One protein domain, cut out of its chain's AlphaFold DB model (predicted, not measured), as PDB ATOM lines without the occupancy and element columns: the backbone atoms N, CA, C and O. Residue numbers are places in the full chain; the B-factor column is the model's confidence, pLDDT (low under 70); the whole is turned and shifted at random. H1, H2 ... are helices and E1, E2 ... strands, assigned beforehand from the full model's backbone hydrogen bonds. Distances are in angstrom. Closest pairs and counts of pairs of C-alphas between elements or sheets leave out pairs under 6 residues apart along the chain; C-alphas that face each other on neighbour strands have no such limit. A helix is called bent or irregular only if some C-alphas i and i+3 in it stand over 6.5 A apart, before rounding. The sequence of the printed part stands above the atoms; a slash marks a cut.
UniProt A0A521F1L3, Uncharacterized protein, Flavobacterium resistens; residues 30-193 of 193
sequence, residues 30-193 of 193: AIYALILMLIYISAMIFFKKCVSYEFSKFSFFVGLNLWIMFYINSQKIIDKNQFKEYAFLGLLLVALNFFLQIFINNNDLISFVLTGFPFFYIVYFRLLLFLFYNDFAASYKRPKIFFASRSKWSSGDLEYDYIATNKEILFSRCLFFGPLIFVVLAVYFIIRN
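This is residues 30 to 193 of the 193 residues of an uncharacterized protein of Flavobacterium resistens (UniProt A0A521F1L3). Three helices, H2, H4 and H5, form an up-and-down bundle, each running against the one before it, with H1 packed on H4 and H6 packed on H5. The short helix H3, the small strand hairpin E1 E2 and two long links gather at one end. There are 164 printed residues with six named helices and two antiparallel strands, in the order H1 H2 H3 H4 H5 E1 E2 H6: mostly helix. The whole is only just compact, close to loose, with a radius of gyration of the C-alphas of 18.0 A and spans of 57 by 38 by 29 A.

H1 (residues 30 to 49) touches H4 (83 to 103) at Met 44 and Leu 100, their closest C-alphas, 6.4 A apart. H2 (55 to 72) touches H5 (109 to 132) at Gly 63 and Thr 115, closest C-alphas 4.5 A apart. H3 (74 to 79) is near H5, with 8 pairs of C-alphas within 10 A. H4 and H5 form a helical hairpin at a shallow tilt of 11 degrees; the closest C-alphas, of Gly 90 and Phe 119, are 4.2 A apart. H5 is only just irregular, with C-alphas 115 and 118 6.9 A apart. E1 (147 to 149) and E2 (152 to 154) form a hairpin, with N 147 and O 154 2.8 A apart, within hydrogen-bond range. H6 (166 to 192) touches H5, opposite ways; the closest C-alphas, of Phe 125 and Leu 175, are 6.4 A apart. Every O i to N i+4 pair is within hydrogen-bond range in H1, H2, H3 and H4, against 18 of 20 in H5 and 20 of 23 in H6.

H1 begins at C-alpha 30 (189.513, 178.339, 162.843) and H6 ends at C-alpha 192 (176.129, 141.078, 167.481). H1 is 29.0 A long, H2 26.0 A, H4 30.3 A, H5 32.9 A and H6 37.4 A.

The two farthest C-alphas, of Lys 49 and Asp 161, are 57.0 A apart. The printed part has no cut; the links H5 to E1 and E2 to H6 are long. Mean pLDDT of the printed part is 80.7, with 36 residues under 70, among them 134 to 141 and 148 to 161.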
ATOM      1  N   ALA A  30     190.489 177.844 163.805       85.56
ATOM      2  CA  ALA A  30     189.513 178.339 162.843       85.56
ATOM      3  C   ALA A  30     189.649 177.620 161.493       85.56
ATOM      4  O   ALA A  30     188.637 177.255 160.902       85.56
ATOM      5  N   ILE A  31     190.881 177.339 161.051       87.81
ATOM      6  CA  ILE A  31     191.138 176.550 159.839       87.81
ATOM      7  C   ILE A  31     190.563 175.135 159.980       87.81
ATOM      8  O   ILE A  31     189.845 174.688 159.089       87.81
ATOM      9  N   TYR A  32     190.807 174.441 161.097       88.38
ATOM     10  CA  TYR A  32     190.244 173.099 161.307       88.38
ATOM     11  C   TYR A  32     188.714 173.096 161.335       88.38
ATOM     12  O   TYR A  32     188.097 172.235 160.710       88.38
ATOM     13  N   ALA A  33     188.099 174.071 162.009       90.00
ATOM     14  CA  ALA A  33     186.648 174.213 162.031       90.00
ATOM     15  C   ALA A  33     186.091 174.485 160.624       90.00
ATOM     16  O   ALA A  33     185.111 173.865 160.224       90.00
ATOM     17  N   LEU A  34     186.739 175.356 159.849       93.00
ATOM     18  CA  LEU A  34     186.329 175.685 158.485       93.00
ATOM     19  C   LEU A  34     186.450 174.483 157.540       93.00
ATOM     20  O   LEU A  34     185.524 174.217 156.779       93.00
ATOM     21  N   ILE A  35     187.542 173.716 157.620       92.88
ATOM     22  CA  ILE A  35     187.702 172.471 156.853       92.88
ATOM     23  C   ILE A  35     186.581 171.488 157.201       92.88
ATOM     24  O   ILE A  35     185.966 170.915 156.304       92.88
ATOM     25  N   LEU A  36     186.275 171.327 158.491       93.38
ATOM     26  CA  LEU A  36     185.205 170.443 158.937       93.38
ATOM     27  C   LEU A  36     183.837 170.880 158.386       93.38
ATOM     28  O   LEU A  36     183.094 170.053 157.863       93.38
ATOM     29  N   MET A  37     183.536 172.180 158.428       93.25
ATOM     30  CA  MET A  37     182.317 172.744 157.834       93.25
ATOM     31  C   MET A  37     182.232 172.451 156.333       93.25
ATOM     32  O   MET A  37     181.190 172.011 155.856       93.25
ATOM     33  N   LEU A  38     183.324 172.649 155.589       93.50
ATOM     34  CA  LEU A  38     183.361 172.384 154.149       93.50
ATOM     35  C   LEU A  38     183.108 170.905 153.831       93.50
ATOM     36  O   LEU A  38     182.341 170.607 152.913       93.50
ATOM     37  N   ILE A  39     183.696 169.983 154.602       93.62
ATOM     38  CA  ILE A  39     183.454 168.538 154.461       93.62
ATOM     39  C   ILE A  39     181.963 168.226 154.633       93.62
ATOM     40  O   ILE A  39     181.385 167.535 153.796       93.62
ATOM     41  N   TYR A  40     181.319 168.769 155.668       92.31
ATOM     42  CA  TYR A  40     179.903 168.511 155.938       92.31
ATOM     43  C   TYR A  40     178.954 169.166 154.931       92.31
ATOM     44  O   TYR A  40     177.979 168.535 154.527       92.31
ATOM     45  N   ILE A  41     179.250 170.379 154.455       91.19
ATOM     46  CA  ILE A  41     178.486 171.014 153.368       91.19
ATOM     47  C   ILE A  41     178.582 170.165 152.092       91.19
ATOM     48  O   ILE A  41     177.580 169.920 151.420       91.19
ATOM     49  N   SER A  42     179.780 169.664 151.784       90.38
ATOM     50  CA  SER A  42     180.010 168.799 150.623       90.38
ATOM     51  C   SER A  42     179.257 167.473 150.765       90.38
ATOM     52  O   SER A  42     178.614 167.024 149.817       90.38
ATOM     53  N   ALA A  43     179.264 166.889 151.967       89.50
ATOM     54  CA  ALA A  43     178.509 165.685 152.293       89.50
ATOM     55  C   ALA A  43     176.994 165.893 152.131       89.50
ATOM     56  O   ALA A  43     176.340 165.051 151.523       89.50
ATOM     57  N   MET A  44     176.435 167.026 152.578       87.75
ATOM     58  CA  MET A  44     175.011 167.345 152.381       87.75
ATOM     59  C   MET A  44     174.621 167.344 150.898       87.75
ATOM     60  O   MET A  44     173.600 166.768 150.521       87.75
ATOM     61  N   ILE A  45     175.441 167.954 150.035       86.56
ATOM     62  CA  ILE A  45     175.198 167.980 148.584       86.56
ATOM     63  C   ILE A  45     175.328 166.572 147.989       86.56
ATOM     64  O   ILE A  45     174.530 166.187 147.130       86.56
ATOM     65  N   PHE A  46     176.324 165.808 148.440       87.06
ATOM     66  CA  PHE A  46     176.624 164.475 147.931       87.06
ATOM     67  C   PHE A  46     175.538 163.454 148.290       87.06
ATOM     68  O   PHE A  46     174.970 162.838 147.390       87.06
ATOM     69  N   PHE A  47     175.176 163.332 149.569       84.62
ATOM     70  CA  PHE A  47     174.150 162.387 150.026       84.62
ATOM     71  C   PHE A  47     172.751 162.727 149.502       84.62
ATOM     72  O   PHE A  47     171.942 161.828 149.297       84.62
ATOM     73  N   LYS A  48     172.477 164.001 149.186       76.69
ATOM     74  CA  LYS A  48     171.245 164.384 148.481       76.69
ATOM     75  C   LYS A  48     171.163 163.792 147.069       76.69
ATOM     76  O   LYS A  48     170.071 163.502 146.595       76.69
ATOM     77  N   LYS A  49     172.298 163.666 146.371       76.75
ATOM     78  CA  LYS A  49     172.360 163.170 144.984       76.75
ATOM     79  C   LYS A  49     172.611 161.665 144.892       76.75
ATOM     80  O   LYS A  49     172.227 161.056 143.900       76.75
ATOM     81  N   CYS A  50     173.269 161.077 145.886       67.06
ATOM     82  CA  CYS A  50     173.708 159.687 145.874       67.06
ATOM     83  C   CYS A  50     173.298 159.000 147.183       67.06
ATOM     84  O   CYS A  50     174.024 159.030 148.175       67.06
ATOM     85  N   VAL A  51     172.118 158.374 147.174       59.00
ATOM     86  CA  VAL A  51     171.542 157.647 148.326       59.00
ATOM     87  C   VAL A  51     172.297 156.334 148.611       59.00
ATOM     88  O   VAL A  51     172.139 155.730 149.663       59.00
ATOM     89  N   SER A  52     173.147 155.892 147.682       52.19
ATOM     90  CA  SER A  52     173.857 154.610 147.717       52.19
ATOM     91  C   SER A  52     175.184 154.620 148.485       52.19
ATOM     92  O   SER A  52     175.798 153.565 148.631       52.19
ATOM     93  N   TYR A  53     175.655 155.768 148.981       61.19
ATOM     94  CA  TYR A  53     176.850 155.806 149.828       61.19
ATOM     95  C   TYR A  53     176.462 155.543 151.287       61.19
ATOM     96  O   TYR A  53     175.563 156.187 151.824       61.19
ATOM     97  N   GLU A  54     177.137 154.603 151.947       75.62
ATOM     98  CA  GLU A  54     176.838 154.267 153.340       75.62
ATOM     99  C   GLU A  54     177.259 155.415 154.266       75.62
ATOM    100  O   GLU A  54     178.447 155.645 154.518       75.62
ATOM    101  N   PHE A  55     176.262 156.125 154.793       81.38
ATOM    102  CA  PHE A  55     176.425 157.198 155.773       81.38
ATOM    103  C   PHE A  55     177.333 156.787 156.945       81.38
ATOM    104  O   PHE A  55     178.214 157.546 157.348       81.38
ATOM    105  N   SER A  56     177.209 155.542 157.412       81.00
ATOM    106  CA  SER A  56     177.994 155.009 158.525       81.00
ATOM    107  C   SER A  56     179.490 154.924 158.238       81.00
ATOM    108  O   SER A  56     180.301 155.219 159.119       81.00
ATOM    109  N   LYS A  57     179.885 154.625 156.993       82.75
ATOM    110  CA  LYS A  57     181.298 154.661 156.583       82.75
ATOM    111  C   LYS A  57     181.837 156.088 156.625       82.75
ATOM    112  O   LYS A  57     182.923 156.311 157.157       82.75
ATOM    113  N   PHE A  58     181.077 157.060 156.120       88.19
ATOM    114  CA  PHE A  58     181.458 158.474 156.175       88.19
ATOM    115  C   PHE A  58     181.631 158.957 157.624       88.19
ATOM    116  O   PHE A  58     182.691 159.480 157.973       88.19
ATOM    117  N   SER A  59     180.636 158.715 158.481       87.50
ATOM    118  CA  SER A  59     180.676 159.070 159.903       87.50
ATOM    119  C   SER A  59     181.867 158.433 160.624       87.50
ATOM    120  O   SER A  59     182.573 159.116 161.371       87.50
ATOM    121  N   PHE A  60     182.154 157.156 160.349       85.50
ATOM    122  CA  PHE A  60     183.324 156.467 160.887       85.50
ATOM    123  C   PHE A  60     184.638 157.129 160.455       85.50
ATOM    124  O   PHE A  60     185.472 157.439 161.306       85.50
ATOM    125  N   PHE A  61     184.827 157.395 159.159       88.19
ATOM    126  CA  PHE A  61     186.068 157.993 158.662       88.19
ATOM    127  C   PHE A  61     186.304 159.392 159.225       88.19
ATOM    128  O   PHE A  61     187.427 159.700 159.625       88.19
ATOM    129  N   VAL A  62     185.276 160.239 159.287       91.12
ATOM    130  CA  VAL A  62     185.421 161.592 159.841       91.12
ATOM    131  C   VAL A  62     185.754 161.531 161.336       91.12
ATOM    132  O   VAL A  62     186.695 162.195 161.775       91.12
ATOM    133  N   GLY A  63     185.046 160.694 162.105       89.88
ATOM    134  CA  GLY A  63     185.320 160.493 163.530       89.88
ATOM    135  C   GLY A  63     186.739 159.975 163.785       89.88
ATOM    136  O   GLY A  63     187.473 160.541 164.595       89.88
ATOM    137  N   LEU A  64     187.166 158.950 163.041       88.31
ATOM    138  CA  LEU A  64     188.497 158.357 163.163       88.31
ATOM    139  C   LEU A  64     189.606 159.369 162.843       88.31
ATOM    140  O   LEU A  64     190.559 159.495 163.610       88.31
ATOM    141  N   ASN A  65     189.478 160.117 161.742       89.69
ATOM    142  CA  ASN A  65     190.477 161.113 161.348       89.69
ATOM    143  C   ASN A  65     190.601 162.235 162.384       89.69
ATOM    144  O   ASN A  65     191.717 162.629 162.732       89.69
ATOM    145  N   LEU A  66     189.476 162.726 162.918       91.56
ATOM    146  CA  LEU A  66     189.508 163.763 163.947       91.56
ATOM    147  C   LEU A  66     190.136 163.243 165.248       91.56
ATOM    148  O   LEU A  66     190.948 163.938 165.858       91.56
ATOM    149  N   TRP A  67     189.833 162.005 165.643       91.06
ATOM    150  CA  TRP A  67     190.479 161.371 166.792       91.06
ATOM    151  C   TRP A  67     191.996 161.220 166.608       91.06
ATOM    152  O   TRP A  67     192.753 161.619 167.494       91.06
ATOM    153  N   ILE A  68     192.458 160.714 165.457       89.38
ATOM    154  CA  ILE A  68     193.894 160.604 165.143       89.38
ATOM    155  C   ILE A  68     194.560 161.979 165.255       89.38
ATOM    156  O   ILE A  68     195.619 162.121 165.868       89.38
ATOM    157  N   MET A  69     193.913 163.010 164.715       91.25
ATOM    158  CA  MET A  69     194.400 164.384 164.772       91.25
ATOM    159  C   MET A  69     194.480 164.914 166.215       91.25
ATOM    160  O   MET A  69     195.456 165.585 166.564       91.25
ATOM    161  N   PHE A  70     193.529 164.564 167.087       92.00
ATOM    162  CA  PHE A  70     193.573 164.900 168.515       92.00
ATOM    163  C   PHE A  70     194.692 164.150 169.242       92.00
ATOM    164  O   PHE A  70     195.385 164.733 170.077       92.00
ATOM    165  N   TYR A  71     194.899 162.874 168.912       89.69
ATOM    166  CA  TYR A  71     195.965 162.064 169.487       89.69
ATOM    167  C   TYR A  71     197.348 162.599 169.110       89.69
ATOM    168  O   TYR A  71     198.153 162.853 170.002       89.69
ATOM    169  N   ILE A  72     197.611 162.878 167.830       87.94
ATOM    170  CA  ILE A  72     198.901 163.430 167.372       87.94
ATOM    171  C   ILE A  72     199.190 164.786 168.035       87.94
ATOM    172  O   ILE A  72     200.325 165.070 168.410       87.94
ATOM    173  N   ASN A  73     198.163 165.614 168.244       89.31
ATOM    174  CA  ASN A  73     198.310 166.911 168.907       89.31
ATOM    175  C   ASN A  73     198.237 166.851 170.444       89.31
ATOM    176  O   ASN A  73     198.259 167.898 171.091       89.31
ATOM    177  N   SER A  74     198.166 165.669 171.053       89.50
ATOM    178  CA  SER A  74     197.959 165.511 172.499       89.50
ATOM    179  C   SER A  74     199.018 166.208 173.360       89.50
ATOM    180  O   SER A  74     198.667 166.863 174.340       89.50
ATOM    181  N   GLN A  75     200.295 166.169 172.962       87.75
ATOM    182  CA  GLN A  75     201.363 166.888 173.669       87.75
ATOM    183  C   GLN A  75     201.126 168.407 173.630       87.75
ATOM    184  O   GLN A  75     201.113 169.077 174.660       87.75
ATOM    185  N   LYS A  76     200.798 168.940 172.447       85.12
ATOM    186  CA  LYS A  76     200.467 170.358 172.243       85.12
ATOM    187  C   LYS A  76     199.223 170.790 173.029       85.12
ATOM    188  O   LYS A  76     199.176 171.923 173.512       85.12
ATOM    189  N   ILE A  77     198.235 169.901 173.174       87.94
ATOM    190  CA  ILE A  77     197.037 170.131 173.994       87.94
ATOM    191  C   ILE A  77     197.422 170.391 175.450       87.94
ATOM    192  O   ILE A  77     196.905 171.339 176.043       87.94
ATOM    193  N   ILE A  78     198.347 169.600 176.003       86.25
ATOM    194  CA  ILE A  78     198.865 169.788 177.364       86.25
ATOM    195  C   ILE A  78     199.675 171.079 177.445       86.25
ATOM    196  O   ILE A  78     199.393 171.932 178.287       86.25
ATOM    197  N   ASP A  79     200.643 171.249 176.543       82.19
ATOM    198  CA  ASP A  79     201.601 172.354 176.599       82.19
ATOM    199  C   ASP A  79     200.953 173.730 176.500       82.19
ATOM    200  O   ASP A  79     201.431 174.682 177.113       82.19
ATOM    201  N   LYS A  80     199.858 173.836 175.741       80.50
ATOM    202  CA  LYS A  80     199.118 175.087 175.535       80.50
ATOM    203  C   LYS A  80     197.780 175.132 176.273       80.50
ATOM    204  O   LYS A  80     197.038 176.095 176.099       80.50
ATOM    205  N   ASN A  81     197.456 174.106 177.064       82.25
ATOM    206  CA  ASN A  81     196.170 173.947 177.750       82.25
ATOM    207  C   ASN A  81     194.950 174.150 176.820       82.25
ATOM    208  O   ASN A  81     194.013 174.880 177.140       82.25
ATOM    209  N   GLN A  82     194.969 173.498 175.653       86.50
ATOM    210  CA  GLN A  82     193.986 173.699 174.574       86.50
ATOM    211  C   GLN A  82     192.762 172.775 174.660       86.50
ATOM    212  O   GLN A  82     192.051 172.559 173.680       86.50
ATOM    213  N   PHE A  83     192.495 172.187 175.827       88.94
ATOM    214  CA  PHE A  83     191.400 171.227 175.994       88.94
ATOM    215  C   PHE A  83     190.038 171.797 175.581       88.94
ATOM    216  O   PHE A  83     189.208 171.061 175.054       88.94
ATOM    217  N   LYS A  84     189.798 173.098 175.797       89.44
ATOM    218  CA  LYS A  84     188.527 173.745 175.434       89.44
ATOM    219  C   LYS A  84     188.349 173.825 173.919       89.44
ATOM    220  O   LYS A  84     187.266 173.543 173.422       89.44
ATOM    221  N   GLU A  85     189.401 174.186 173.198       90.25
ATOM    222  CA  GLU A  85     189.401 174.335 171.746       90.25
ATOM    223  C   GLU A  85     189.172 172.988 171.048       90.25
ATOM    224  O   GLU A  85     188.341 172.888 170.146       90.25
ATOM    225  N   TYR A  86     189.838 171.928 171.512       91.25
ATOM    226  CA  TYR A  86     189.632 170.581 170.975       91.25
ATOM    227  C   TYR A  86     188.275 169.981 171.374       91.25
ATOM    228  O   TYR A  86     187.642 169.313 170.559       91.25
ATOM    229  N   ALA A  87     187.774 170.268 172.583       92.81
ATOM    230  CA  ALA A  87     186.412 169.894 172.966       92.81
ATOM    231  C   ALA A  87     185.367 170.595 172.084       92.81
ATOM    232  O   ALA A  87     184.406 169.960 171.660       92.81
ATOM    233  N   PHE A  88     185.574 171.875 171.755       92.81
ATOM    234  CA  PHE A  88     184.703 172.607 170.838       92.81
ATOM    235  C   PHE A  88     184.711 171.998 169.430       92.81
ATOM    236  O   PHE A  88     183.644 171.819 168.855       92.81
ATOM    237  N   LEU A  89     185.878 171.616 168.896       93.31
ATOM    238  CA  LEU A  89     185.959 170.906 167.612       93.31
ATOM    239  C   LEU A  89     185.202 169.570 167.633       93.31
ATOM    240  O   LEU A  89     184.478 169.265 166.690       93.31
ATOM    241  N   GLY A  90     185.339 168.789 168.709       93.25
ATOM    242  CA  GLY A  90     184.588 167.543 168.873       93.25
ATOM    243  C   GLY A  90     183.075 167.776 168.950       93.25
ATOM    244  O   GLY A  90     182.305 167.045 168.337       93.25
ATOM    245  N   LEU A  91     182.638 168.821 169.653       94.56
ATOM    246  CA  LEU A  91     181.220 169.169 169.771       94.56
ATOM    247  C   LEU A  91     180.654 169.688 168.440       94.56
ATOM    248  O   LEU A  91     179.548 169.317 168.057       94.56
ATOM    249  N   LEU A  92     181.436 170.480 167.700       94.69
ATOM    250  CA  LEU A  92     181.094 170.917 166.349       94.69
ATOM    251  C   LEU A  92     180.898 169.717 165.413       94.69
ATOM    252  O   LEU A  92     179.917 169.694 164.678       94.69
ATOM    253  N   LEU A  93     181.775 168.707 165.476       94.31
ATOM    254  CA  LEU A  93     181.612 167.468 164.710       94.31
ATOM    255  C   LEU A  93     180.271 166.786 165.017       94.31
ATOM    256  O   LEU A  93     179.538 166.436 164.094       94.31
ATOM    257  N   VAL A  94     179.934 166.631 166.300       93.62
ATOM    258  CA  VAL A  94     178.665 166.020 166.729       93.62
ATOM    259  C   VAL A  94     177.467 166.815 166.215       93.62
ATOM    260  O   VAL A  94     176.536 166.228 165.667       93.62
ATOM    261  N   ALA A  95     177.500 168.143 166.344       93.12
ATOM    262  CA  ALA A  95     176.430 169.009 165.863       93.12
ATOM    263  C   ALA A  95     176.257 168.902 164.340       93.12
ATOM    264  O   ALA A  95     175.139 168.746 163.856       93.12
ATOM    265  N   LEU A  96     177.352 168.930 163.576       93.31
ATOM    266  CA  LEU A  96     177.301 168.782 162.122       93.31
ATOM    267  C   LEU A  96     176.782 167.409 161.693       93.31
ATOM    268  O   LEU A  96     175.980 167.331 160.763       93.31
ATOM    269  N   ASN A  97     177.182 166.340 162.388       91.44
ATOM    270  CA  ASN A  97     176.666 165.007 162.107       91.44
ATOM    271  C   ASN A  97     175.173 164.890 162.422       91.44
ATOM    272  O   ASN A  97     174.434 164.330 161.619       91.44
ATOM    273  N   PHE A  98     174.718 165.486 163.525       91.00
ATOM    274  CA  PHE A  98     173.299 165.564 163.873       91.00
ATOM    275  C   PHE A  98     172.477 166.277 162.790       91.00
ATOM    276  O   PHE A  98     171.468 165.753 162.323       91.00
ATOM    277  N   PHE A  99     172.931 167.450 162.333       90.44
ATOM    278  CA  PHE A  99     172.251 168.179 161.260       90.44
ATOM    279  C   PHE A  99     172.235 167.398 159.947       90.44
ATOM    280  O   PHE A  99     171.218 167.386 159.254       90.44
ATOM    281  N   LEU A 100     173.341 166.730 159.606       89.62
ATOM    282  CA  LEU A 100     173.411 165.903 158.406       89.62
ATOM    283  C   LEU A 100     172.437 164.716 158.486       89.62
ATOM    284  O   LEU A 100     171.745 164.470 157.505       89.62
ATOM    285  N   GLN A 101     172.324 164.046 159.640       88.88
ATOM    286  CA  GLN A 101     171.371 162.950 159.882       88.88
ATOM    287  C   GLN A 101     169.917 163.375 159.684       88.88
ATOM    288  O   GLN A 101     169.176 162.701 158.967       88.88
ATOM    289  N   ILE A 102     169.527 164.517 160.261       87.62
ATOM    290  CA  ILE A 102     168.182 165.082 160.078       87.62
ATOM    291  C   ILE A 102     167.924 165.355 158.597       87.62
ATOM    292  O   ILE A 102     166.870 165.005 158.072       87.62
ATOM    293  N   PHE A 103     168.895 165.958 157.909       86.12
ATOM    294  CA  PHE A 103     168.751 166.344 156.510       86.12
ATOM    295  C   PHE A 103     168.535 165.149 155.570       86.12
ATOM    296  O   PHE A 103     167.763 165.250 154.620       86.12
ATOM    297  N   ILE A 104     169.199 164.021 155.834       85.31
ATOM    298  CA  ILE A 104     169.072 162.798 155.027       85.31
ATOM    299  C   ILE A 104     168.007 161.826 155.563       85.31
ATOM    300  O   ILE A 104     167.853 160.740 155.010       85.31
ATOM    301  N   ASN A 105     167.291 162.198 156.632       82.25
ATOM    302  CA  ASN A 105     166.318 161.365 157.339       82.25
ATOM    303  C   ASN A 105     166.875 159.980 157.740       82.25
ATOM    304  O   ASN A 105     166.240 158.948 157.524       82.25
ATOM    305  N   ASN A 106     168.092 159.957 158.294       78.00
ATOM    306  CA  ASN A 106     168.763 158.736 158.738       78.00
ATOM    307  C   ASN A 106     168.958 158.761 160.259       78.00
ATOM    308  O   ASN A 106     169.717 159.580 160.776       78.00
ATOM    309  N   ASN A 107     168.304 157.832 160.960       77.31
ATOM    310  CA  ASN A 107     168.356 157.695 162.420       77.31
ATOM    311  C   ASN A 107     169.412 156.688 162.908       77.31
ATOM    312  O   ASN A 107     169.243 156.055 163.951       77.31
ATOM    313  N   ASP A 108     170.514 156.523 162.175       80.94
ATOM    314  CA  ASP A 108     171.598 155.637 162.587       80.94
ATOM    315  C   ASP A 108     172.349 156.171 163.827       80.94
ATOM    316  O   ASP A 108     173.284 156.977 163.751       80.94
ATOM    317  N   LEU A 109     171.938 155.678 164.997       79.44
ATOM    318  CA  LEU A 109     172.553 155.981 166.289       79.44
ATOM    319  C   LEU A 109     174.016 155.537 166.361       79.44
ATOM    320  O   LEU A 109     174.814 156.187 167.037       79.44
ATOM    321  N   ILE A 110     174.394 154.465 165.661       79.50
ATOM    322  CA  ILE A 110     175.772 153.963 165.667       79.50
ATOM    323  C   ILE A 110     176.690 155.008 165.038       79.50
ATOM    324  O   ILE A 110     177.695 155.400 165.634       79.50
ATOM    325  N   SER A 111     176.305 155.527 163.872       80.56
ATOM    326  CA  SER A 111     177.023 156.614 163.204       80.56
ATOM    327  C   SER A 111     177.173 157.849 164.086       80.56
ATOM    328  O   SER A 111     178.239 158.465 164.120       80.56
ATOM    329  N   PHE A 112     176.126 158.188 164.842       83.06
ATOM    330  CA  PHE A 112     176.156 159.305 165.779       83.06
ATOM    331  C   PHE A 112     177.183 159.081 166.901       83.06
ATOM    332  O   PHE A 112     178.042 159.937 167.136       83.06
ATOM    333  N   VAL A 113     177.167 157.904 167.535       83.12
ATOM    334  CA  VAL A 113     178.119 157.529 168.594       83.12
ATOM    335  C   VAL A 113     179.560 157.534 168.078       83.12
ATOM    336  O   VAL A 113     180.440 158.101 168.729       83.12
ATOM    337  N   LEU A 114     179.803 156.983 166.884       82.44
ATOM    338  CA  LEU A 114     181.129 156.967 166.256       82.44
ATOM    339  C   LEU A 114     181.664 158.384 166.007       82.44
ATOM    340  O   LEU A 114     182.839 158.651 166.257       82.44
ATOM    341  N   THR A 115     180.812 159.323 165.591       87.50
ATOM    342  CA  THR A 115     181.211 160.736 165.449       87.50
ATOM    343  C   THR A 115     181.346 161.486 166.769       87.50
ATOM    344  O   THR A 115     182.076 162.470 166.830       87.50
ATOM    345  N   GLY A 116     180.692 161.029 167.839       86.31
ATOM    346  CA  GLY A 116     180.863 161.579 169.186       86.31
ATOM    347  C   GLY A 116     182.169 161.168 169.856       86.31
ATOM    348  O   GLY A 116     182.639 161.844 170.775       86.31
ATOM    349  N   PHE A 117     182.798 160.096 169.380       87.69
ATOM    350  CA  PHE A 117     184.006 159.539 169.974       87.69
ATOM    351  C   PHE A 117     185.157 160.549 170.176       87.69
ATOM    352  O   PHE A 117     185.704 160.587 171.281       87.69
ATOM    353  N   PRO A 118     185.510 161.433 169.217       90.75
ATOM    354  CA  PRO A 118     186.562 162.434 169.423       90.75
ATOM    355  C   PRO A 118     186.264 163.420 170.561       90.75
ATOM    356  O   PRO A 118     187.180 163.843 171.265       90.75
ATOM    357  N   PHE A 119     184.993 163.775 170.779       92.12
ATOM    358  CA  PHE A 119     184.602 164.622 171.907       92.12
ATOM    359  C   PHE A 119     184.840 163.902 173.238       92.12
ATOM    360  O   PHE A 119     185.520 164.433 174.122       92.12
ATOM    361  N   PHE A 120     184.358 162.661 173.358       90.00
ATOM    362  CA  PHE A 120     184.575 161.844 174.553       90.00
ATOM    363  C   PHE A 120     186.056 161.565 174.807       90.00
ATOM    364  O   PHE A 120     186.483 161.571 175.958       90.00
ATOM    365  N   TYR A 121     186.860 161.413 173.753       91.44
ATOM    366  CA  TYR A 121     188.309 161.275 173.861       91.44
ATOM    367  C   TYR A 121     188.961 162.466 174.578       91.44
ATOM    368  O   TYR A 121     189.807 162.259 175.444       91.44
ATOM    369  N   ILE A 122     188.562 163.710 174.286       93.00
ATOM    370  CA  ILE A 122     189.123 164.897 174.960       93.00
ATOM    371  C   ILE A 122     188.718 164.950 176.436       93.00
ATOM    372  O   ILE A 122     189.540 165.300 177.289       93.00
ATOM    373  N   VAL A 123     187.475 164.579 176.755       90.75
ATOM    374  CA  VAL A 123     187.005 164.478 178.146       90.75
ATOM    375  C   VAL A 123     187.797 163.404 178.893       90.75
ATOM    376  O   VAL A 123     188.347 163.676 179.960       90.75
ATOM    377  N   TYR A 124     187.930 162.218 178.298       91.38
ATOM    378  CA  TYR A 124     188.727 161.111 178.820       91.38
ATOM    379  C   TYR A 124     190.193 161.503 179.032       91.38
ATOM    380  O   TYR A 124     190.751 161.264 180.100       91.38
ATOM    381  N   PHE A 125     190.806 162.176 178.059       91.56
ATOM    382  CA  PHE A 125     192.181 162.652 178.153       91.56
ATOM    383  C   PHE A 125     192.366 163.610 179.335       91.56
ATOM    384  O   PHE A 125     193.324 163.489 180.100       91.56
ATOM    385  N   ARG A 126     191.418 164.528 179.542       89.19
ATOM    386  CA  ARG A 126     191.455 165.447 180.680       89.19
ATOM    387  C   ARG A 126     191.297 164.723 182.020       89.19
ATOM    388  O   ARG A 126     191.983 165.084 182.975       89.19
ATOM    389  N   LEU A 127     190.440 163.703 182.088       89.75
ATOM    390  CA  LEU A 127     190.276 162.860 183.278       89.75
ATOM    391  C   LEU A 127     191.541 162.053 183.578       89.75
ATOM    392  O   LEU A 127     191.994 162.046 184.718       89.75
ATOM    393  N   LEU A 128     192.163 161.437 182.569       89.69
ATOM    394  CA  LEU A 128     193.453 160.764 182.733       89.69
ATOM    395  C   LEU A 128     194.516 161.723 183.264       89.69
ATOM    396  O   LEU A 128     195.294 161.357 184.142       89.69
ATOM    397  N   LEU A 129     194.559 162.949 182.738       88.38
ATOM    398  CA  LEU A 129     195.538 163.937 183.175       88.38
ATOM    399  C   LEU A 129     195.321 164.313 184.642       88.38
ATOM    400  O   LEU A 129     196.295 164.420 185.376       88.38
ATOM    401  N   PHE A 130     194.071 164.431 185.084       85.88
ATOM    402  CA  PHE A 130     193.739 164.624 186.493       85.88
ATOM    403  C   PHE A 130     194.134 163.415 187.362       85.88
ATOM    404  O   PHE A 130     194.808 163.582 188.371       85.88
ATOM    405  N   LEU A 131     193.800 162.192 186.943       87.25
ATOM    406  CA  LEU A 131     194.093 160.967 187.701       87.25
ATOM    407  C   LEU A 131     195.594 160.726 187.871       87.25
ATOM    408  O   LEU A 131     196.063 160.391 188.956       87.25
ATOM    409  N   PHE A 132     196.363 160.899 186.797       85.50
ATOM    410  CA  PHE A 132     197.804 160.692 186.843       85.50
ATOM    411  C   PHE A 132     198.514 161.926 187.404       85.50
ATOM    412  O   PHE A 132     199.474 161.782 188.149       85.50
ATOM    413  N   TYR A 133     198.069 163.145 187.116       82.88
ATOM    414  CA  TYR A 133     198.767 164.380 187.482       82.88
ATOM    415  C   TYR A 133     197.836 165.339 188.231       82.88
ATOM    416  O   TYR A 133     197.612 166.466 187.795       82.88
ATOM    417  N   ASN A 134     197.338 164.885 189.385       69.06
ATOM    418  CA  ASN A 134     196.378 165.598 190.241       69.06
ATOM    419  C   ASN A 134     196.802 167.057 190.545       69.06
ATOM    420  O   ASN A 134     195.976 167.964 190.518       69.06
ATOM    421  N   ASP A 135     198.115 167.300 190.685       60.81
ATOM    422  CA  ASP A 135     198.723 168.622 190.915       60.81
ATOM    423  C   ASP A 135     199.395 169.237 189.672       60.81
ATOM    424  O   ASP A 135     200.319 170.044 189.787       60.81
ATOM    425  N   PHE A 136     198.964 168.892 188.455       63.62
ATOM    426  CA  PHE A 136     199.548 169.427 187.213       63.62
ATOM    427  C   PHE A 136     199.626 170.963 187.197       63.62
ATOM    428  O   PHE A 136     200.611 171.532 186.733       63.62
ATOM    429  N   ALA A 137     198.618 171.647 187.746       59.75
ATOM    430  CA  ALA A 137     198.613 173.104 187.826       59.75
ATOM    431  C   ALA A 137     199.717 173.659 188.755       59.75
ATOM    432  O   ALA A 137     200.243 174.745 188.502       59.75
ATOM    433  N   ALA A 138     200.085 172.921 189.805       54.78
ATOM    434  CA  ALA A 138     201.085 173.322 190.795       54.78
ATOM    435  C   ALA A 138     202.493 172.771 190.500       54.78
ATOM    436  O   ALA A 138     203.481 173.324 190.981       54.78
ATOM    437  N   SER A 139     202.608 171.718 189.685       61.19
ATOM    438  CA  SER A 139     203.886 171.095 189.340       61.19
ATOM    439  C   SER A 139     204.737 171.970 188.415       61.19
ATOM    440  O   SER A 139     204.237 172.751 187.605       61.19
ATOM    441  N   TYR A 140     206.055 171.821 188.512       55.31
ATOM    442  CA  TYR A 140     207.048 172.437 187.625       55.31
ATOM    443  C   TYR A 140     207.316 171.596 186.367       55.31
ATOM    444  O   TYR A 140     207.889 172.104 185.405       55.31
ATOM    445  N   LYS A 141     206.896 170.323 186.348       65.12
ATOM    446  CA  LYS A 141     207.155 169.396 185.241       65.12
ATOM    447  C   LYS A 141     205.862 169.105 184.477       65.12
ATOM    448  O   LYS A 141     204.907 168.578 185.043       65.12
ATOM    449  N   ARG A 142     205.839 169.438 183.181       72.00
ATOM    450  CA  ARG A 142     204.715 169.100 182.296       72.00
ATOM    451  C   ARG A 142     204.719 167.594 181.993       72.00
ATOM    452  O   ARG A 142     205.800 167.050 181.754       72.00
ATOM    453  N   PRO A 143     203.554 166.918 181.990       78.62
ATOM    454  CA  PRO A 143     203.446 165.542 181.530       78.62
ATOM    455  C   PRO A 143     203.939 165.437 180.089       78.62
ATOM    456  O   PRO A 143     203.529 166.232 179.238       78.62
ATOM    457  N   LYS A 144     204.807 164.460 179.824       82.25
ATOM    458  CA  LYS A 144     205.224 164.120 178.466       82.25
ATOM    459  C   LYS A 144     204.441 162.919 177.969       82.25
ATOM    460  O   LYS A 144     204.310 161.914 178.668       82.25
ATOM    461  N   ILE A 145     203.937 163.044 176.752       81.50
ATOM    462  CA  ILE A 145     203.277 161.977 176.021       81.50
ATOM    463  C   ILE A 145     204.305 161.320 175.124       81.50
ATOM    464  O   ILE A 145     204.998 161.965 174.333       81.50
ATOM    465  N   PHE A 146     204.378 160.008 175.255       82.00
ATOM    466  CA  PHE A 146     205.173 159.167 174.395       82.00
ATOM    467  C   PHE A 146     204.271 158.573 173.325       82.00
ATOM    468  O   PHE A 146     203.214 158.022 173.618       82.00
ATOM    469  N   PHE A 147     204.706 158.657 172.078       78.44
ATOM    470  CA  PHE A 147     204.024 158.062 170.943       78.44
ATOM    471  C   PHE A 147     204.680 156.723 170.613       78.44
ATOM    472  O   PHE A 147     205.899 156.566 170.719       78.44
ATOM    473  N   ALA A 148     203.877 155.740 170.218       67.06
ATOM    474  CA  ALA A 148     204.402 154.469 169.742       67.06
ATOM    475  C   ALA A 148     205.147 154.684 168.409       67.06
ATOM    476  O   ALA A 148     204.554 155.103 167.419       67.06
ATOM    477  N   SER A 149     206.448 154.395 168.389       63.97
ATOM    478  CA  SER A 149     207.288 154.298 167.191       63.97
ATOM    479  C   SER A 149     207.676 152.828 166.983       63.97
ATOM    480  O   SER A 149     207.635 152.049 167.935       63.97
ATOM    481  N   ARG A 150     208.025 152.443 165.740       55.16
ATOM    482  CA  ARG A 150     208.195 151.060 165.219       55.16
ATOM    483  C   ARG A 150     208.806 150.023 166.180       55.16
ATOM    484  O   ARG A 150     208.504 148.846 166.032       55.16
ATOM    485  N   SER A 151     209.646 150.419 167.135       56.78
ATOM    486  CA  SER A 151     210.183 149.524 168.174       56.78
ATOM    487  C   SER A 151     210.263 150.127 169.585       56.78
ATOM    488  O   SER A 151     210.597 149.407 170.527       56.78
ATOM    489  N   LYS A 152     209.983 151.426 169.766       62.53
ATOM    490  CA  LYS A 152     210.133 152.131 171.051       62.53
ATOM    491  C   LYS A 152     209.105 153.251 171.198       62.53
ATOM    492  O   LYS A 152     208.676 153.860 170.224       62.53
ATOM    493  N   TRP A 153     208.736 153.542 172.439       65.12
ATOM    494  CA  TRP A 153     207.955 154.726 172.784       65.12
ATOM    495  C   TRP A 153     208.868 155.955 172.711       65.12
ATOM    496  O   TRP A 153     209.876 156.010 173.409       65.12
ATOM    497  N   SER A 154     208.537 156.921 171.857       64.94
ATOM    498  CA  SER A 154     209.318 158.145 171.638       64.94
ATOM    499  C   SER A 154     208.413 159.368 171.710       64.94
ATOM    500  O   SER A 154     207.299 159.340 171.194       64.94
ATOM    501  N   SER A 155     208.871 160.462 172.301       63.88
ATOM    502  CA  SER A 155     208.197 161.760 172.182       63.88
ATOM    503  C   SER A 155     208.877 162.602 171.100       63.88
ATOM    504  O   SER A 155     210.091 162.508 170.943       63.88
ATOM    505  N   GLY A 156     208.118 163.449 170.402       55.09
ATOM    506  CA  GLY A 156     208.617 164.223 169.257       55.09
ATOM    507  C   GLY A 156     209.753 165.216 169.551       55.09
ATOM    508  O   GLY A 156     210.499 165.518 168.632       55.09
ATOM    509  N   ASP A 157     209.920 165.658 170.807       54.75
ATOM    510  CA  ASP A 157     210.810 166.777 171.183       54.75
ATOM    511  C   ASP A 157     211.774 166.454 172.347       54.75
ATOM    512  O   ASP A 157     211.965 167.276 173.247       54.75
ATOM    513  N   LEU A 158     212.364 165.255 172.415       54.03
ATOM    514  CA  LEU A 158     213.321 164.963 173.493       54.03
ATOM    515  C   LEU A 158     214.779 165.231 173.129       54.03
ATOM    516  O   LEU A 158     215.337 164.617 172.224       54.03
ATOM    517  N   GLU A 159     215.387 166.100 173.945       53.81
ATOM    518  CA  GLU A 159     216.805 166.070 174.299       53.81
ATOM    519  C   GLU A 159     217.240 164.617 174.544       53.81
ATOM    520  O   GLU A 159     216.536 163.857 175.216       53.81
ATOM    521  N   TYR A 160     218.393 164.248 173.987       52.28
ATOM    522  CA  TYR A 160     218.892 162.872 173.850       52.28
ATOM    523  C   TYR A 160     218.961 162.065 175.173       52.28
ATOM    524  O   TYR A 160     219.008 160.838 175.123       52.28
ATOM    525  N   ASP A 161     218.879 162.725 176.337       59.22
ATOM    526  CA  ASP A 161     219.093 162.144 177.674       59.22
ATOM    527  C   ASP A 161     217.834 162.013 178.559       59.22
ATOM    528  O   ASP A 161     217.922 161.670 179.741       59.22
ATOM    529  N   TYR A 162     216.629 162.282 178.048       70.12
ATOM    530  CA  TYR A 162     215.433 162.195 178.895       70.12
ATOM    531  C   TYR A 162     214.965 160.756 179.133       70.12
ATOM    532  O   TYR A 162     214.519 160.054 178.224       70.12
ATOM    533  N   ILE A 163     214.949 160.359 180.405       71.00
ATOM    534  CA  ILE A 163     214.458 159.054 180.850       71.00
ATOM    535  C   ILE A 163     212.961 159.147 181.169       71.00
ATOM    536  O   ILE A 163     212.538 159.873 182.074       71.00
ATOM    537  N   ALA A 164     212.152 158.389 180.426       75.06
ATOM    538  CA  ALA A 164     210.716 158.272 180.648       75.06
ATOM    539  C   ALA A 164     210.414 157.567 181.976       75.06
ATOM    540  O   ALA A 164     210.947 156.496 182.262       75.06
ATOM    541  N   THR A 165     209.509 158.129 182.774       82.19
ATOM    542  CA  THR A 165     209.028 157.456 183.987       82.19
ATOM    543  C   THR A 165     207.949 156.420 183.652       82.19
ATOM    544  O   THR A 165     207.151 156.614 182.732       82.19
ATOM    545  N   ASN A 166     207.841 155.348 184.448       83.19
ATOM    546  CA  ASN A 166     206.781 154.334 184.287       83.19
ATOM    547  C   ASN A 166     205.373 154.949 184.271       83.19
ATOM    548  O   ASN A 166     204.493 154.489 183.547       83.19
ATOM    549  N   LYS A 167     205.180 156.026 185.036       85.06
ATOM    550  CA  LYS A 167     203.937 156.792 185.093       85.06
ATOM    551  C   LYS A 167     203.587 157.451 183.754       85.06
ATOM    552  O   LYS A 167     202.446 157.346 183.320       85.06
ATOM    553  N   GLU A 168     204.550 158.092 183.092       84.19
ATOM    554  CA  GLU A 168     204.350 158.726 181.778       84.19
ATOM    555  C   GLU A 168     204.098 157.693 180.677       84.19
ATOM    556  O   GLU A 168     203.255 157.903 179.803       84.19
ATOM    557  N   ILE A 169     204.785 156.549 180.742       83.12
ATOM    558  CA  ILE A 169     204.566 155.432 179.816       83.12
ATOM    559  C   ILE A 169     203.153 154.871 179.997       83.12
ATOM    560  O   ILE A 169     202.439 154.679 179.013       83.12
ATOM    561  N   LEU A 170     202.729 154.632 181.242       86.69
ATOM    562  CA  LEU A 170     201.391 154.125 181.538       86.69
ATOM    563  C   LEU A 170     200.310 155.122 181.104       86.69
ATOM    564  O   LEU A 170     199.361 154.728 180.434       86.69
ATOM    565  N   PHE A 171     200.496 156.410 181.393       87.94
ATOM    566  CA  PHE A 171     199.608 157.476 180.931       87.94
ATOM    567  C   PHE A 171     199.474 157.492 179.403       87.94
ATOM    568  O   PHE A 171     198.362 157.487 178.881       87.94
ATOM    569  N   SER A 172     200.597 157.438 178.683       87.00
ATOM    570  CA  SER A 172     200.621 157.444 177.215       87.00
ATOM    571  C   SER A 172     199.941 156.204 176.622       87.00
ATOM    572  O   SER A 172     199.181 156.302 175.658       87.00
ATOM    573  N   ARG A 173     200.141 155.033 177.243       86.44
ATOM    574  CA  ARG A 173     199.442 153.793 176.879       86.44
ATOM    575  C   ARG A 173     197.941 153.900 177.120       86.44
ATOM    576  O   ARG A 173     197.176 153.567 176.224       86.44
ATOM    577  N   CYS A 174     197.508 154.380 178.284       88.25
ATOM    578  CA  CYS A 174     196.089 154.575 178.587       88.25
ATOM    579  C   CYS A 174     195.441 155.586 177.637       88.25
ATOM    580  O   CYS A 174     194.291 155.397 177.241       88.25
ATOM    581  N   LEU A 175     196.173 156.630 177.246       88.44
ATOM    582  CA  LEU A 175     195.698 157.636 176.304       88.44
ATOM    583  C   LEU A 175     195.462 157.050 174.906       88.44
ATOM    584  O   LEU A 175     194.447 157.355 174.292       88.44
ATOM    585  N   PHE A 176     196.363 156.192 174.422       84.25
ATOM    586  CA  PHE A 176     196.236 155.573 173.100       84.25
ATOM    587  C   PHE A 176     195.285 154.365 173.082       84.25
ATOM    588  O   PHE A 176     194.384 154.293 172.250       84.25
ATOM    589  N   PHE A 177     195.468 153.415 174.003       82.19
ATOM    590  CA  PHE A 177     194.737 152.143 174.013       82.19
ATOM    591  C   PHE A 177     193.372 152.216 174.686       82.19
ATOM    592  O   PHE A 177     192.472 151.482 174.290       82.19
ATOM    593  N   GLY A 178     193.189 153.089 175.680       76.88
ATOM    594  CA  GLY A 178     191.903 153.222 176.371       76.88
ATOM    595  C   GLY A 178     190.740 153.479 175.403       76.88
ATOM    596  O   GLY A 178     189.779 152.715 175.402       76.88
ATOM    597  N   PRO A 179     190.845 154.473 174.505       77.50
ATOM    598  CA  PRO A 179     189.818 154.753 173.505       77.50
ATOM    599  C   PRO A 179     189.606 153.600 172.511       77.50
ATOM    600  O   PRO A 179     188.473 153.348 172.108       77.50
ATOM    601  N   LEU A 180     190.660 152.858 172.147       72.94
ATOM    602  CA  LEU A 180     190.552 151.701 171.248       72.94
ATOM    603  C   LEU A 180     189.705 150.574 171.849       72.94
ATOM    604  O   LEU A 180     188.947 149.941 171.122       72.94
ATOM    605  N   ILE A 181     189.769 150.360 173.165       72.06
ATOM    606  CA  ILE A 181     188.906 149.388 173.856       72.06
ATOM    607  C   ILE A 181     187.431 149.781 173.700       72.06
ATOM    608  O   ILE A 181     186.605 148.924 173.399       72.06
ATOM    609  N   PHE A 182     187.096 151.070 173.815       67.75
ATOM    610  CA  PHE A 182     185.727 151.545 173.588       67.75
ATOM    611  C   PHE A 182     185.269 151.355 172.138       67.75
ATOM    612  O   PHE A 182     184.125 150.964 171.917       67.75
ATOM    613  N   VAL A 183     186.150 151.572 171.155       69.19
ATOM    614  CA  VAL A 183     185.840 151.313 169.737       69.19
ATOM    615  C   VAL A 183     185.607 149.823 169.491       69.19
ATOM    616  O   VAL A 183     184.624 149.464 168.853       69.19
ATOM    617  N   VAL A 184     186.460 148.947 170.027       71.25
ATOM    618  CA  VAL A 184     186.312 147.488 169.894       71.25
ATOM    619  C   VAL A 184     185.019 147.002 170.553       71.25
ATOM    620  O   VAL A 184     184.314 146.184 169.969       71.25
ATOM    621  N   LEU A 185     184.671 147.534 171.728       68.50
ATOM    622  CA  LEU A 185     183.402 147.226 172.388       68.50
ATOM    623  C   LEU A 185     182.206 147.705 171.559       68.50
ATOM    624  O   LEU A 185     181.270 146.937 171.362       68.50
ATOM    625  N   ALA A 186     182.248 148.929 171.023       64.44
ATOM    626  CA  ALA A 186     181.197 149.439 170.148       64.44
ATOM    627  C   ALA A 186     181.024 148.546 168.909       64.44
ATOM    628  O   ALA A 186     179.913 148.115 168.623       64.44
ATOM    629  N   VAL A 187     182.119 148.188 168.230       68.31
ATOM    630  CA  VAL A 187     182.111 147.280 167.070       68.31
ATOM    631  C   VAL A 187     181.557 145.900 167.430       68.31
ATOM    632  O   VAL A 187     180.751 145.359 166.680       68.31
ATOM    633  N   TYR A 188     181.923 145.343 168.585       74.94
ATOM    634  CA  TYR A 188     181.386 144.064 169.053       74.94
ATOM    635  C   TYR A 188     179.859 144.097 169.224       74.94
ATOM    636  O   TYR A 188     179.174 143.187 168.761       74.94
ATOM    637  N   PHE A 189     179.313 145.150 169.843       65.50
ATOM    638  CA  PHE A 189     177.860 145.306 169.987       65.50
ATOM    639  C   PHE A 189     177.155 145.555 168.648       65.50
ATOM    640  O   PHE A 189     176.023 145.114 168.483       65.50
ATOM    641  N   ILE A 190     177.821 146.207 167.691       62.75
ATOM    642  CA  ILE A 190     177.296 146.433 166.336       62.75
ATOM    643  C   ILE A 190     177.212 145.127 165.541       62.75
ATOM    644  O   ILE A 190     176.237 144.922 164.841       62.75
ATOM    645  N   ILE A 191     178.220 144.252 165.632       67.75
ATOM    646  CA  ILE A 191     178.252 142.978 164.887       67.75
ATOM    647  C   ILE A 191     177.269 141.951 165.471       67.75
ATOM    648  O   ILE A 191     176.824 141.046 164.769       67.75
ATOM    649  N   ARG A 192     176.987 142.037 166.775       60.22
ATOM    650  CA  ARG A 192     176.129 141.078 167.481       60.22
ATOM    651  C   ARG A 192     174.632 141.403 167.382       60.22
ATOM    652  O   ARG A 192     173.834 140.493 167.606       60.22
ATOM    653  N   ASN A 193     174.274 142.657 167.104       47.22
ATOM    654  CA  ASN A 193     172.904 143.080 166.790       47.22
ATOM    655  C   ASN A 193     172.612 142.921 165.297       47.22
ATOM    656  O   ASN A 193     171.428 142.674 164.983       47.22
TER     657      ASN A 193